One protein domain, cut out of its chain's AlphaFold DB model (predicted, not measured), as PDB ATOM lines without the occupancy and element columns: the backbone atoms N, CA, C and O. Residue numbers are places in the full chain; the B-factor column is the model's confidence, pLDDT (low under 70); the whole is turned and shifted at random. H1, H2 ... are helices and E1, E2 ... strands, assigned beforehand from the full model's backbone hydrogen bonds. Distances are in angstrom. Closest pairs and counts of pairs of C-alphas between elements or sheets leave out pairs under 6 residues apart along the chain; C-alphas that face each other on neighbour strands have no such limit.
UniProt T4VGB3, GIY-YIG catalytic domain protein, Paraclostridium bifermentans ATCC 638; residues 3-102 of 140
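AT A GLANCE: This is residues 3 to 102 of the 140 residues of the protein "GIY-YIG catalytic domain protein" of Paraclostridium bifermentans ATCC 638 (UniProt T4VGB3). A strongly twisted wall of four strands has the long helix H3 packed along one face, while H1 covers part of the other face and short H2 grazes the sheet. After H3, residues 71 to 94 swing past it in a long loop that leads to E4. The printed part has 100 residues, with three named helices and four named strands that follow along the chain as E1 E2 H1 H2 E3 H3 E4; the class is mixed, helices and strands, and the antiparallel sheet runs E2 E1 E3 E4. It is compact, with a radius of gyration of the C-alphas of 13.1 A, and spans 34 by 29 by 25 A.

IN THESE COORDINATES: Find C-alpha 3 at (-46.760, -9.519, 17.008), where E1, residues 3 to 9, begins its 19.6 A. E2 is residues 14 to 20, 17.4 A; E3, residues 45 to 53, is 23.3 A; E4, residues 95 to 99, ends at C-alpha 99, (-35.541, -22.360, 12.598). H1 is residues 24 to 34, H2 residues 39 to 44, and H3, residues 56 to 70, runs 20.7 A.

HOW THE PARTS SIT: Look first at the hairpin E1 and E2, where N 5 and O 18 are 2.8 A apart. Next, between the antiparallel neighbours E1 and E3, N 6 and O 49 are within hydrogen-bond range at 2.9 A, and between the antiparallel neighbours E3 and E4, N 50 and O 95 are within hydrogen-bond range at 2.8 A. H3 lies over E2 and E1, height 8.0 A; its C-alpha 63 is 6.0 A from that of Gly 18. H1, on the opposite face at 11.0 A, lies over E1. E2, H1 H2, E3 form a split strand-helix-strand unit, two same-way strands with E1 between them, its crossover right-handed. H3 is apart from H1 and H2. In H1, H2 and H3 every O i to N i+4 pair is within hydrogen-bond range.

THE WHOLE: The farthest C-alphas, Gln 33 and Thr 85, are 37.4 A apart. The printed part has no cut; its long link is H3 to E4. No printed residue is under 70 in pLDDT.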
ATOM      1  N   TYR A   3     -46.988  -8.096  17.216       98.25
ATOM      2  CA  TYR A   3     -46.760  -9.519  17.008       98.25
ATOM      3  C   TYR A   3     -46.937 -10.265  18.320       98.25
ATOM      4  O   TYR A   3     -46.407  -9.827  19.341       98.25
ATOM      5  N   VAL A   4     -47.611 -11.408  18.266       98.38
ATOM      6  CA  VAL A   4     -47.489 -12.454  19.287       98.38
ATOM      7  C   VAL A   4     -46.555 -13.505  18.719       98.38
ATOM      8  O   VAL A   4     -46.685 -13.880  17.557       98.38
ATOM      9  N   TYR A   5     -45.580 -13.940  19.504       98.56
ATOM     10  CA  TYR A   5     -44.602 -14.936  19.098       98.56
ATOM     11  C   TYR A   5     -44.486 -16.030  20.151       98.56
ATOM     12  O   TYR A   5     -44.715 -15.800  21.341       98.56
ATOM     13  N   ARG A   6     -44.088 -17.219  19.707       98.44
ATOM     14  CA  ARG A   6     -43.828 -18.360  20.577       98.44
ATOM     15  C   ARG A   6     -42.502 -19.023  20.253       98.44
ATOM     16  O   ARG A   6     -42.051 -19.020  19.107       98.44
ATOM     17  N   PHE A   7     -41.875 -19.574  21.283       98.38
ATOM     18  CA  PHE A   7     -40.710 -20.438  21.155       98.38
ATOM     19  C   PHE A   7     -41.178 -21.881  21.236       98.38
ATOM     20  O   PHE A   7     -41.882 -22.248  22.183       98.38
ATOM     21  N   ILE A   8     -40.771 -22.672  20.249       98.12
ATOM     22  CA  ILE A   8     -41.055 -24.098  20.178       98.12
ATOM     23  C   ILE A   8     -39.764 -24.874  20.396       98.12
ATOM     24  O   ILE A   8     -38.722 -24.500  19.847       98.12
ATOM     25  N   ASP A   9     -39.824 -25.925  21.209       96.44
ATOM     26  CA  ASP A   9     -38.701 -26.833  21.424       96.44
ATOM     27  C   ASP A   9     -38.641 -27.972  20.393       96.44
ATOM     28  O   ASP A   9     -39.426 -28.049  19.451       96.44
ATOM     29  N   GLN A  10     -37.658 -28.856  20.550       93.31
ATOM     30  CA  GLN A  10     -37.447 -29.996  19.651       93.31
ATOM     31  C   GLN A  10     -38.528 -31.090  19.741       93.31
ATOM     32  O   GLN A  10     -38.509 -32.029  18.952       93.31
ATOM     33  N   HIS A  11     -39.420 -30.995  20.726       93.19
ATOM     34  CA  HIS A  11     -40.534 -31.909  20.957       93.19
ATOM     35  C   HIS A  11     -41.867 -31.251  20.577       93.19
ATOM     36  O   HIS A  11     -42.907 -31.624  21.112       93.19
ATOM     37  N   GLU A  12     -41.827 -30.235  19.705       94.38
ATOM     38  CA  GLU A  12     -43.002 -29.501  19.225       94.38
ATOM     39  C   GLU A  12     -43.802 -28.798  20.341       94.38
ATOM     40  O   GLU A  12     -44.950 -28.388  20.155       94.38
ATOM     41  N   LYS A  13     -43.192 -28.584  21.514       96.62
ATOM     42  CA  LYS A  13     -43.860 -27.949  22.649       96.62
ATOM     43  C   LYS A  13     -43.658 -26.442  22.640       96.62
ATOM     44  O   LYS A  13     -42.538 -25.940  22.550       96.62
ATOM     45  N   THR A  14     -44.746 -25.705  22.864       97.75
ATOM     46  CA  THR A  14     -44.664 -24.274  23.176       97.75
ATOM     47  C   THR A  14     -44.054 -24.076  24.563       97.75
ATOM     48  O   THR A  14     -44.669 -24.391  25.584       97.75
ATOM     49  N   ILE A  15     -42.835 -23.539  24.614       97.94
ATOM     50  CA  ILE A  15     -42.071 -23.364  25.860       97.94
ATOM     51  C   ILE A  15     -42.085 -21.925  26.382       97.94
ATOM     52  O   ILE A  15     -41.895 -21.710  27.582       97.94
ATOM     53  N   TYR A  16     -42.356 -20.951  25.513       98.19
ATOM     54  CA  TYR A  16     -42.508 -19.542  25.867       98.19
ATOM     55  C   TYR A  16     -43.410 -18.821  24.863       98.19
ATOM     56  O   TYR A  16     -43.370 -19.129  23.674       98.19
ATOM     57  N   ILE A  17     -44.182 -17.844  25.332       98.38
ATOM     58  CA  ILE A  17     -45.017 -16.949  24.522       98.38
ATOM     59  C   ILE A  17     -44.756 -15.511  24.963       98.38
ATOM     60  O   ILE A  17     -44.623 -15.242  26.157       98.38
ATOM     61  N   GLY A  18     -44.687 -14.587  24.009       98.00
ATOM     62  CA  GLY A  18     -44.641 -13.164  24.308       98.00
ATOM     63  C   GLY A  18     -45.248 -12.309  23.204       98.00
ATOM     64  O   GLY A  18     -45.422 -12.776  22.079       98.00
ATOM     65  N   TYR A  19     -45.509 -11.037  23.498       98.06
ATOM     66  CA  TYR A  19     -45.862 -10.050  22.475       98.06
ATOM     67  C   TYR A  19     -44.794  -8.969  22.279       98.06
ATOM     68  O   TYR A  19     -43.891  -8.763  23.096       98.06
ATOM     69  N   THR A  20     -44.882  -8.258  21.158       97.88
ATOM     70  CA  THR A  20     -44.095  -7.051  20.906       97.88
ATOM     71  C   THR A  20     -44.837  -6.079  19.991       97.88
ATOM     72  O   THR A  20     -45.459  -6.477  19.011       97.88
ATOM     73  N   GLY A  21     -44.746  -4.782  20.299       97.62
ATOM     74  CA  GLY A  21     -45.146  -3.696  19.391       97.62
ATOM     75  C   GLY A  21     -44.016  -3.226  18.465       97.62
ATOM     76  O   GLY A  21     -44.182  -2.257  17.736       97.62
ATOM     77  N   GLN A  22     -42.849  -3.870  18.534       96.69
ATOM     78  CA  GLN A  22     -41.691  -3.612  17.678       96.69
ATOM     79  C   GLN A  22     -41.572  -4.715  16.618       96.69
ATOM     80  O   GLN A  22     -42.242  -5.742  16.692       96.69
ATOM     81  N   THR A  23     -40.671  -4.540  15.654       97.00
ATOM     82  CA  THR A  23     -40.299  -5.602  14.705       97.00
ATOM     83  C   THR A  23     -39.768  -6.840  15.435       97.00
ATOM     84  O   THR A  23     -39.058  -6.701  16.440       97.00
ATOM     85  N   LEU A  24     -40.034  -8.032  14.894       97.12
ATOM     86  CA  LEU A  24     -39.536  -9.292  15.455       97.12
ATOM     87  C   LEU A  24     -38.008  -9.311  15.574       97.12
ATOM     88  O   LEU A  24     -37.520  -9.702  16.627       97.12
ATOM     89  N   ASP A  25     -37.260  -8.784  14.598       96.88
ATOM     90  CA  ASP A  25     -35.788  -8.738  14.654       96.88
ATOM     91  C   ASP A  25     -35.276  -7.996  15.893       96.88
ATOM     92  O   ASP A  25     -34.482  -8.530  16.668       96.88
ATOM     93  N   LYS A  26     -35.799  -6.786  16.143       96.75
ATOM     94  CA  LYS A  26     -35.473  -5.997  17.343       96.75
ATOM     95  C   LYS A  26     -35.821  -6.750  18.625       96.75
ATOM     96  O   LYS A  26     -35.028  -6.761  19.565       96.75
ATOM     97  N   ARG A  27     -36.986  -7.405  18.670       97.00
ATOM     98  CA  ARG A  27     -37.409  -8.172  19.848       97.00
ATOM     99  C   ARG A  27     -36.527  -9.398  20.080       97.00
ATOM    100  O   ARG A  27     -36.166  -9.670  21.221       97.00
ATOM    101  N   MET A  28     -36.159 -10.118  19.025       97.19
ATOM    102  CA  MET A  28     -35.278 -11.280  19.120       97.19
ATOM    103  C   MET A  28     -33.863 -10.868  19.518       97.19
ATOM    104  O   MET A  28     -33.285 -11.487  20.404       97.19
ATOM    105  N   SER A  29     -33.342  -9.767  18.974       96.50
ATOM    106  CA  SER A  29     -32.067  -9.190  19.418       96.50
ATOM    107  C   SER A  29     -32.069  -8.901  20.923       96.50
ATOM    108  O   SER A  29     -31.108  -9.233  21.610       96.50
ATOM    109  N   GLN A  30     -33.157  -8.336  21.460       95.75
ATOM    110  CA  GLN A  30     -33.285  -8.079  22.900       95.75
ATOM    111  C   GLN A  30     -33.259  -9.371  23.727       95.75
ATOM    112  O   GLN A  30     -32.571  -9.412  24.743       95.75
ATOM    113  N   HIS A  31     -33.966 -10.419  23.291       94.94
ATOM    114  CA  HIS A  31     -33.946 -11.726  23.961       94.94
ATOM    115  C   HIS A  31     -32.552 -12.350  23.974       94.94
ATOM    116  O   HIS A  31     -32.071 -12.751  25.027       94.94
ATOM    117  N   PHE A  32     -31.889 -12.409  22.820       93.75
ATOM    118  CA  PHE A  32     -30.629 -13.141  22.695       93.75
ATOM    119  C   PHE A  32     -29.406 -12.379  23.219       93.75
ATOM    120  O   PHE A  32     -28.402 -13.013  23.524       93.75
ATOM    121  N   GLN A  33     -29.473 -11.050  23.355       93.19
ATOM    122  CA  GLN A  33     -28.362 -10.253  23.897       93.19
ATOM    123  C   GLN A  33     -28.511  -9.938  25.389       93.19
ATOM    124  O   GLN A  33     -27.534  -9.997  26.129       93.19
ATOM    125  N   LYS A  34     -29.713  -9.548  25.835       89.12
ATOM    126  CA  LYS A  34     -29.973  -9.041  27.199       89.12
ATOM    127  C   LYS A  34     -31.249  -9.632  27.804       89.12
ATOM    128  O   LYS A  34     -31.897  -9.004  28.639       89.12
ATOM    129  N   GLY A  35     -31.680 -10.794  27.322       84.88
ATOM    130  CA  GLY A  35     -32.970 -11.344  27.699       84.88
ATOM    131  C   GLY A  35     -33.012 -11.837  29.144       84.88
ATOM    132  O   GLY A  35     -32.005 -12.200  29.739       84.88
ATOM    133  N   HIS A  36     -34.224 -11.879  29.689       89.62
ATOM    134  CA  HIS A  36     -34.505 -12.226  31.086       89.62
ATOM    135  C   HIS A  36     -34.816 -13.718  31.300       89.62
ATOM    136  O   HIS A  36     -34.995 -14.158  32.435       89.62
ATOM    137  N   LEU A  37     -34.948 -14.500  30.222       94.88
ATOM    138  CA  LEU A  37     -35.207 -15.937  30.308       94.88
ATOM    139  C   LEU A  37     -33.907 -16.699  30.598       94.88
ATOM    140  O   LEU A  37     -32.830 -16.262  30.193       94.88
ATOM    141  N   PRO A  38     -33.982 -17.852  31.283       95.25
ATOM    142  CA  PRO A  38     -32.801 -18.657  31.567       95.25
ATOM    143  C   PRO A  38     -32.189 -19.214  30.276       95.25
ATOM    144  O   PRO A  38     -32.919 -19.583  29.357       95.25
ATOM    145  N   SER A  39     -30.866 -19.401  30.241       94.44
ATOM    146  CA  SER A  39     -30.144 -19.937  29.071       94.44
ATOM    147  C   SER A  39     -30.697 -21.277  28.578       94.44
ATOM    148  O   SER A  39     -30.720 -21.535  27.377       94.44
ATOM    149  N   LYS A  40     -31.224 -22.108  29.490       95.44
ATOM    150  CA  LYS A  40     -31.893 -23.373  29.148       95.44
ATOM    151  C   LYS A  40     -33.077 -23.172  28.194       95.44
ATOM    152  O   LYS A  40     -33.249 -23.987  27.298       95.44
ATOM    153  N   CYS A  41     -33.839 -22.085  28.352       96.19
ATOM    154  CA  CYS A  41     -34.921 -21.730  27.434       96.19
ATOM    155  C   CYS A  41     -34.365 -21.497  26.030       96.19
ATOM    156  O   CYS A  41     -34.739 -22.214  25.106       96.19
ATOM    157  N   TYR A  42     -33.404 -20.581  25.877       96.12
ATOM    158  CA  TYR A  42     -32.838 -20.252  24.566       96.12
ATOM    159  C   TYR A  42     -32.176 -21.455  23.887       96.12
ATOM    160  O   TYR A  42     -32.390 -21.686  22.702       96.12
ATOM    161  N   ASN A  43     -31.454 -22.279  24.650       94.69
ATOM    162  CA  ASN A  43     -30.803 -23.484  24.134       94.69
ATOM    163  C   ASN A  43     -31.800 -24.567  23.700       94.69
ATOM    164  O   ASN A  43     -31.450 -25.432  22.896       94.69
ATOM    165  N   SER A  44     -33.019 -24.556  24.242       95.50
ATOM    166  CA  SER A  44     -34.073 -25.512  23.886       95.50
ATOM    167  C   SER A  44     -34.868 -25.120  22.640       95.50
ATOM    168  O   SER A  44     -35.556 -25.976  22.094       95.50
ATOM    169  N   ILE A  45     -34.739 -23.879  22.152       96.88
ATOM    170  CA  ILE A  45     -35.476 -23.395  20.978       96.88
ATOM    171  C   ILE A  45     -35.083 -24.215  19.744       96.88
ATOM    172  O   ILE A  45     -33.927 -24.218  19.320       96.88
ATOM    173  N   ALA A  46     -36.068 -24.881  19.148       97.19
ATOM    174  CA  ALA A  46     -35.972 -25.467  17.819       97.19
ATOM    175  C   ALA A  46     -36.434 -24.474  16.753       97.19
ATOM    176  O   ALA A  46     -35.771 -24.329  15.728       97.19
ATOM    177  N   ARG A  47     -37.513 -23.723  17.007       97.12
ATOM    178  CA  ARG A  47     -37.973 -22.652  16.113       97.12
ATOM    179  C   ARG A  47     -38.771 -21.576  16.837       97.12
ATOM    180  O   ARG A  47     -39.229 -21.750  17.965       97.12
ATOM    181  N   ILE A  48     -38.929 -20.454  16.151       98.12
ATOM    182  CA  ILE A  48     -39.721 -19.311  16.593       98.12
ATOM    183  C   ILE A  48     -40.822 -19.080  15.575       98.12
ATOM    184  O   ILE A  48     -40.560 -19.016  14.372       98.12
ATOM    185  N   GLU A  49     -42.036 -18.913  16.074       98.44
ATOM    186  CA  GLU A  49     -43.226 -18.669  15.269       98.44
ATOM    187  C   GLU A  49     -43.941 -17.408  15.736       98.44
ATOM    188  O   GLU A  49     -43.744 -16.958  16.866       98.44
ATOM    189  N   TYR A  50     -44.767 -16.825  14.870       98.50
ATOM    190  CA  TYR A  50     -45.490 -15.600  15.174       98.50
ATOM    191  C   TYR A  50     -46.829 -15.472  14.447       98.50
ATOM    192  O   TYR A  50     -47.048 -16.068  13.394       98.50
ATOM    193  N   ILE A  51     -47.682 -14.601  14.985       97.88
ATOM    194  CA  ILE A  51     -48.914 -14.099  14.368       97.88
ATOM    195  C   ILE A  51     -48.881 -12.564  14.415       97.88
ATOM    196  O   ILE A  51     -48.333 -11.967  15.348       97.88
ATOM    197  N   ARG A  52     -49.415 -11.911  13.374       97.12
ATOM    198  CA  ARG A  52     -49.480 -10.443  13.264       97.12
ATOM    199  C   ARG A  52     -50.824  -9.928  13.763       97.12
ATOM    200  O   ARG A  52     -51.851 -10.502  13.433       97.12
ATOM    201  N   TYR A  53     -50.795  -8.795  14.452       96.94
ATOM    202  CA  TYR A  53     -51.977  -8.079  14.925       96.94
ATOM    203  C   TYR A  53     -51.899  -6.598  14.553       96.94
ATOM    204  O   TYR A  53     -50.813  -6.009  14.491       96.94
ATOM    205  N   ALA A  54     -53.056  -5.982  14.312       96.31
ATOM    206  CA  ALA A  54     -53.137  -4.577  13.927       96.31
ATOM    207  C   ALA A  54     -52.618  -3.670  15.054       96.31
ATOM    208  O   ALA A  54     -51.713  -2.846  14.836       96.31
ATOM    209  N   THR A  55     -53.125  -3.884  16.271       97.12
ATOM    210  CA  THR A  55     -52.796  -3.071  17.441       97.12
ATOM    211  C   THR A  55     -51.967  -3.834  18.475       97.12
ATOM    212  O   THR A  55     -51.949  -5.063  18.538       97.12
ATOM    213  N   LYS A  56     -51.246  -3.074  19.309       97.69
ATOM    214  CA  LYS A  56     -50.513  -3.617  20.462       97.69
ATOM    215  C   LYS A  56     -51.471  -4.201  21.505       97.69
ATOM    216  O   LYS A  56     -51.130  -5.202  22.126       97.69
ATOM    217  N   SER A  57     -52.631  -3.572  21.688       97.56
ATOM    218  CA  SER A  57     -53.648  -3.999  22.649       97.56
ATOM    219  C   SER A  57     -54.176  -5.388  22.310       97.56
ATOM    220  O   SER A  57     -54.186  -6.246  23.189       97.56
ATOM    221  N   ASP A  58     -54.486  -5.645  21.035       96.56
ATOM    222  CA  ASP A  58     -54.926  -6.971  20.582       96.56
ATOM    223  C   ASP A  58     -53.859  -8.019  20.902       96.56
ATOM    224  O   ASP A  58     -54.129  -8.999  21.589       96.56
ATOM    225  N   ALA A  59     -52.606  -7.771  20.503       97.50
ATOM    226  CA  ALA A  59     -51.506  -8.697  20.763       97.50
ATOM    227  C   ALA A  59     -51.306  -8.989  22.264       97.50
ATOM    228  O   ALA A  59     -50.964 -10.110  22.627       97.50
ATOM    229  N   MET A  60     -51.529  -8.006  23.139       97.00
ATOM    230  CA  MET A  60     -51.412  -8.169  24.592       97.00
ATOM    231  C   MET A  60     -52.533  -9.046  25.177       97.00
ATOM    232  O   MET A  60     -52.274  -9.897  26.031       97.00
ATOM    233  N   VAL A  61     -53.770  -8.874  24.699       96.06
ATOM    234  CA  VAL A  61     -54.905  -9.732  25.079       96.06
ATOM    235  C   VAL A  61     -54.659 -11.163  24.607       96.06
ATOM    236  O   VAL A  61     -54.765 -12.106  25.394       96.06
ATOM    237  N   ILE A  62     -54.254 -11.323  23.346       96.56
ATOM    238  CA  ILE A  62     -53.961 -12.632  22.767       96.56
ATOM    239  C   ILE A  62     -52.802 -13.323  23.488       96.56
ATOM    240  O   ILE A  62     -52.899 -14.513  23.773       96.56
ATOM    241  N   GLU A  63     -51.724 -12.612  23.830       97.38
ATOM    242  CA  GLU A  63     -50.623 -13.189  24.610       97.38
ATOM    243  C   GLU A  63     -51.135 -13.777  25.928       97.38
ATOM    244  O   GLU A  63     -50.839 -14.929  26.247       97.38
ATOM    245  N   THR A  64     -51.940 -13.015  26.667       96.19
ATOM    246  CA  THR A  64     -52.493 -13.452  27.956       96.19
ATOM    247  C   THR A  64     -53.362 -14.696  27.793       96.19
ATOM    248  O   THR A  64     -53.230 -15.655  28.560       96.19
ATOM    249  N   TYR A  65     -54.212 -14.711  26.765       95.69
ATOM    250  CA  TYR A  65     -55.028 -15.868  26.417       95.69
ATOM    251  C   TYR A  65     -54.159 -17.092  26.089       95.69
ATOM    252  O   TYR A  65     -54.325 -18.154  26.687       95.69
ATOM    253  N   MET A  66     -53.170 -16.942  25.208       95.62
ATOM    254  CA  MET A  66     -52.309 -18.039  24.768       95.62
ATOM    255  C   MET A  66     -51.404 -18.570  25.889       95.62
ATOM    256  O   MET A  66     -51.215 -19.780  25.996       95.62
ATOM    257  N   ILE A  67     -50.885 -17.711  26.774       96.69
ATOM    258  CA  ILE A  67     -50.133 -18.139  27.968       96.69
ATOM    259  C   ILE A  67     -51.003 -19.039  28.845       96.69
ATOM    260  O   ILE A  67     -50.525 -20.056  29.347       96.69
ATOM    261  N   ASN A  68     -52.277 -18.689  29.019       95.38
ATOM    262  CA  ASN A  68     -53.192 -19.481  29.826       95.38
ATOM    263  C   ASN A  68     -53.701 -20.733  29.103       95.38
ATOM    264  O   ASN A  68     -53.959 -21.726  29.772       95.38
ATOM    265  N   LYS A  69     -53.775 -20.726  27.768       93.31
ATOM    266  CA  LYS A  69     -54.128 -21.901  26.960       93.31
ATOM    267  C   LYS A  69     -53.009 -22.945  26.955       93.31
ATOM    268  O   LYS A  69     -53.261 -24.120  27.179       93.31
ATOM    269  N   TYR A  70     -51.765 -22.515  26.735       94.44
ATOM    270  CA  TYR A  70     -50.614 -23.409  26.547       94.44
ATOM    271  C   TYR A  70     -49.799 -23.679  27.817       94.44
ATOM    272  O   TYR A  70     -48.986 -24.601  27.844       94.44
ATOM    273  N   LYS A  71     -49.956 -22.847  28.853       95.88
ATOM    274  CA  LYS A  71     -49.161 -22.848  30.096       95.88
ATOM    275  C   LYS A  71     -47.642 -23.069  29.864       95.88
ATOM    276  O   LYS A  71     -47.031 -23.897  30.547       95.88
ATOM    277  N   PRO A  72     -46.974 -22.306  28.971       97.38
ATOM    278  CA  PRO A  72     -45.596 -22.588  28.549       97.38
ATOM    279  C   PRO A  72     -44.609 -22.518  29.714       97.38
ATOM    280  O   PRO A  72     -44.668 -21.581  30.507       97.38
ATOM    281  N   ILE A  73     -43.681 -23.468  29.836       96.69
ATOM    282  CA  ILE A  73     -42.856 -23.648  31.048       96.69
ATOM    283  C   ILE A  73     -42.062 -22.398  31.474       96.69
ATOM    284  O   ILE A  73     -41.881 -22.184  32.671       96.69
ATOM    285  N   TYR A  74     -41.638 -21.547  30.533       97.06
ATOM    286  CA  TYR A  74     -40.813 -20.370  30.826       97.06
ATOM    287  C   TYR A  74     -41.602 -19.068  31.017       97.06
ATOM    288  O   TYR A  74     -41.023 -18.073  31.453       97.06
ATOM    289  N   ASN A  75     -42.916 -19.054  30.774       97.31
ATOM    290  CA  ASN A  75     -43.772 -17.957  31.229       97.31
ATOM    291  C   ASN A  75     -44.010 -18.112  32.737       97.31
ATOM    292  O   ASN A  75     -44.673 -19.052  33.165       97.31
ATOM    293  N   LYS A  76     -43.441 -17.227  33.558       91.81
ATOM    294  CA  LYS A  76     -43.630 -17.262  35.024       91.81
ATOM    295  C   LYS A  76     -44.822 -16.430  35.494       91.81
ATOM    296  O   LYS A  76     -45.453 -16.777  36.481       91.81
ATOM    297  N   LEU A  77     -45.103 -15.336  34.792       90.38
ATOM    298  CA  LEU A  77     -46.189 -14.408  35.095       90.38
ATOM    299  C   LEU A  77     -47.432 -14.739  34.260       90.38
ATOM    300  O   LEU A  77     -47.336 -15.461  33.265       90.38
ATOM    301  N   ASN A  78     -48.578 -14.176  34.649       85.00
ATOM    302  CA  ASN A  78     -49.851 -14.239  33.916       85.00
ATOM    303  C   ASN A  78     -50.393 -15.656  33.674       85.00
ATOM    304  O   ASN A  78     -51.223 -15.855  32.790       85.00
ATOM    305  N   LYS A  79     -49.947 -16.640  34.461       91.25
ATOM    306  CA  LYS A  79     -50.525 -17.981  34.490       91.25
ATOM    307  C   LYS A  79     -51.504 -18.090  35.642       91.25
ATOM    308  O   LYS A  79     -51.115 -17.919  36.792       91.25
ATOM    309  N   GLN A  80     -52.737 -18.432  35.316       91.62
ATOM    310  CA  GLN A  80     -53.728 -18.851  36.295       91.62
ATOM    311  C   GLN A  80     -53.653 -20.366  36.525       91.62
ATOM    312  O   GLN A  80     -53.136 -21.096  35.675       91.62
ATOM    313  N   ASN A  81     -54.147 -20.841  37.665       88.88
ATOM    314  CA  ASN A  81     -54.204 -22.277  37.971       88.88
ATOM    315  C   ASN A  81     -55.476 -22.947  37.433       88.88
ATOM    316  O   ASN A  81     -55.547 -24.171  37.374       88.88
ATOM    317  N   ASP A  82     -56.464 -22.153  37.031       91.44
ATOM    318  CA  ASP A  82     -57.694 -22.613  36.409       91.44
ATOM    319  C   ASP A  82     -57.543 -22.813  34.887       91.44
ATOM    320  O   ASP A  82     -56.523 -22.490  34.251       91.44
ATOM    321  N   THR A  83     -58.585 -23.416  34.312       87.94
ATOM    322  CA  THR A  83     -58.712 -23.658  32.874       87.94
ATOM    323  C   THR A  83     -59.556 -22.553  32.257       87.94
ATOM    324  O   THR A  83     -60.639 -22.250  32.756       87.94
ATOM    325  N   ILE A  84     -59.086 -21.969  31.153       89.12
ATOM    326  CA  ILE A  84     -59.886 -20.997  30.404       89.12
ATOM    327  C   ILE A  84     -61.119 -21.702  29.832       89.12
ATOM    328  O   ILE A  84     -60.988 -22.665  29.081       89.12
ATOM    329  N   THR A  85     -62.305 -21.179  30.135       91.56
ATOM    330  CA  THR A  85     -63.579 -21.618  29.541       91.56
ATOM    331  C   THR A  85     -63.970 -20.809  28.304       91.56
ATOM    332  O   THR A  85     -64.758 -21.266  27.482       91.56
ATOM    333  N   LEU A  86     -63.407 -19.608  28.152       90.06
ATOM    334  CA  LEU A  86     -63.629 -18.741  27.003       90.06
ATOM    335  C   LEU A  86     -62.942 -19.305  25.752       90.06
ATOM    336  O   LEU A  86     -61.717 -19.429  25.707       90.06
ATOM    337  N   ASN A  87     -63.717 -19.567  24.703       83.75
ATOM    338  CA  ASN A  87     -63.172 -19.868  23.386       83.75
ATOM    339  C   ASN A  87     -63.145 -18.591  22.544       83.75
ATOM    340  O   ASN A  87     -64.167 -18.165  22.013       83.75
ATOM    341  N   LEU A  88     -61.978 -17.956  22.460       84.62
ATOM    342  CA  LEU A  88     -61.748 -16.925  21.459       84.62
ATOM    343  C   LEU A  88     -61.466 -17.657  20.144       84.62
ATOM    344  O   LEU A  88     -60.491 -18.405  20.080       84.62
ATOM    345  N   GLU A  89     -62.301 -17.453  19.123       84.94
ATOM    346  CA  GLU A  89     -62.136 -18.007  17.768       84.94
ATOM    347  C   GLU A  89     -60.924 -17.376  17.057       84.94
ATOM    348  O   GLU A  89     -61.028 -16.659  16.065       84.94
ATOM    349  N   ILE A  90     -59.738 -17.583  17.624       86.94
ATOM    350  CA  ILE A  90     -58.477 -17.062  17.122       86.94
ATOM    351  C   ILE A  90     -57.948 -18.055  16.105       86.94
ATOM    352  O   ILE A  90     -57.659 -19.207  16.430       86.94
ATOM    353  N   GLU A  91     -57.756 -17.579  14.884       86.88
ATOM    354  CA  GLU A  91     -57.087 -18.352  13.854       86.88
ATOM    355  C   GLU A  91     -55.590 -18.475  14.185       86.88
ATOM    356  O   GLU A  91     -54.819 -17.514  14.114       86.88
ATOM    357  N   GLU A  92     -55.163 -19.672  14.582       90.19
ATOM    358  CA  GLU A  92     -53.786 -19.962  14.991       90.19
ATOM    359  C   GLU A  92     -52.857 -20.238  13.800       90.19
ATOM    360  O   GLU A  92     -52.123 -21.226  13.755       90.19
ATOM    361  N   ASN A  93     -52.855 -19.320  12.834       92.62
ATOM    362  CA  ASN A  93     -52.018 -19.380  11.635       92.62
ATOM    363  C   ASN A  93     -50.580 -18.938  11.927       92.62
ATOM    364  O   ASN A  93     -50.100 -17.899  11.455       92.62
ATOM    365  N   TRP A  94     -49.889 -19.733  12.740       96.25
ATOM    366  CA  TRP A  94     -48.506 -19.512  13.136       96.25
ATOM    367  C   TRP A  94     -47.572 -19.513  11.924       96.25
ATOM    368  O   TRP A  94     -47.424 -20.506  11.215       96.25
ATOM    369  N   LYS A  95     -46.896 -18.384  11.702       97.25
ATOM    370  CA  LYS A  95     -45.865 -18.240  10.668       97.25
ATOM    371  C   LYS A  95     -44.494 -18.483  11.273       97.25
ATOM    372  O   LYS A  95     -44.180 -17.940  12.331       97.25
ATOM    373  N   VAL A  96     -43.647 -19.236  10.580       97.12
ATOM    374  CA  VAL A  96     -42.263 -19.461  11.015       97.12
ATOM    375  C   VAL A  96     -41.455 -18.177  10.822       97.12
ATOM    376  O   VAL A  96     -41.416 -17.610   9.734       97.12
ATOM    377  N   TYR A  97     -40.815 -17.707  11.893       97.44
ATOM    378  CA  TYR A  97     -39.857 -16.602  11.846       97.44
ATOM    379  C   TYR A  97     -38.430 -17.112  11.623       97.44
ATOM    380  O   TYR A  97     -37.711 -16.587  10.778       97.44
ATOM    381  N   ARG A  98     -38.003 -18.126  12.389       96.25
ATOM    382  CA  ARG A  98     -36.656 -18.708  12.282       96.25
ATOM    383  C   ARG A  98     -36.614 -20.130  12.827       96.25
ATOM    384  O   ARG A  98     -37.206 -20.402  13.869       96.25
ATOM    385  N   VAL A  99     -35.850 -20.993  12.161       95.31
ATOM    386  CA  VAL A  99     -35.541 -22.360  12.598       95.31
ATOM    387  C   VAL A  99     -34.086 -22.414  13.070       95.31
ATOM    388  O   VAL A  99     -33.200 -21.888  12.404       95.31
ATOM    389  N   TYR A 100     -33.857 -23.020  14.232       91.88
ATOM    390  CA  TYR A 100     -32.543 -23.224  14.855       91.88
ATOM    391  C   TYR A 100     -32.153 -24.700  14.890       91.88
ATOM    392  O   TYR A 100     -30.982 -25.036  14.735       91.88
ATOM    393  N   LYS A 101     -33.133 -25.583  15.101       89.31
ATOM    394  CA  LYS A 101     -32.967 -27.035  15.080       89.31
ATOM    395  C   LYS A 101     -34.114 -27.633  14.292       89.31
ATOM    396  O   LYS A 101     -35.252 -27.193  14.426       89.31
ATOM    397  N   THR A 102     -33.815 -28.638  13.490       75.44
ATOM    398  CA  THR A 102     -34.840 -29.345  12.734       75.44
ATOM    399  C   THR A 102     -35.337 -30.528  13.553       75.44
ATOM    400  O   THR A 102     -34.538 -31.384  13.928       75.44
TER     401      THR A 102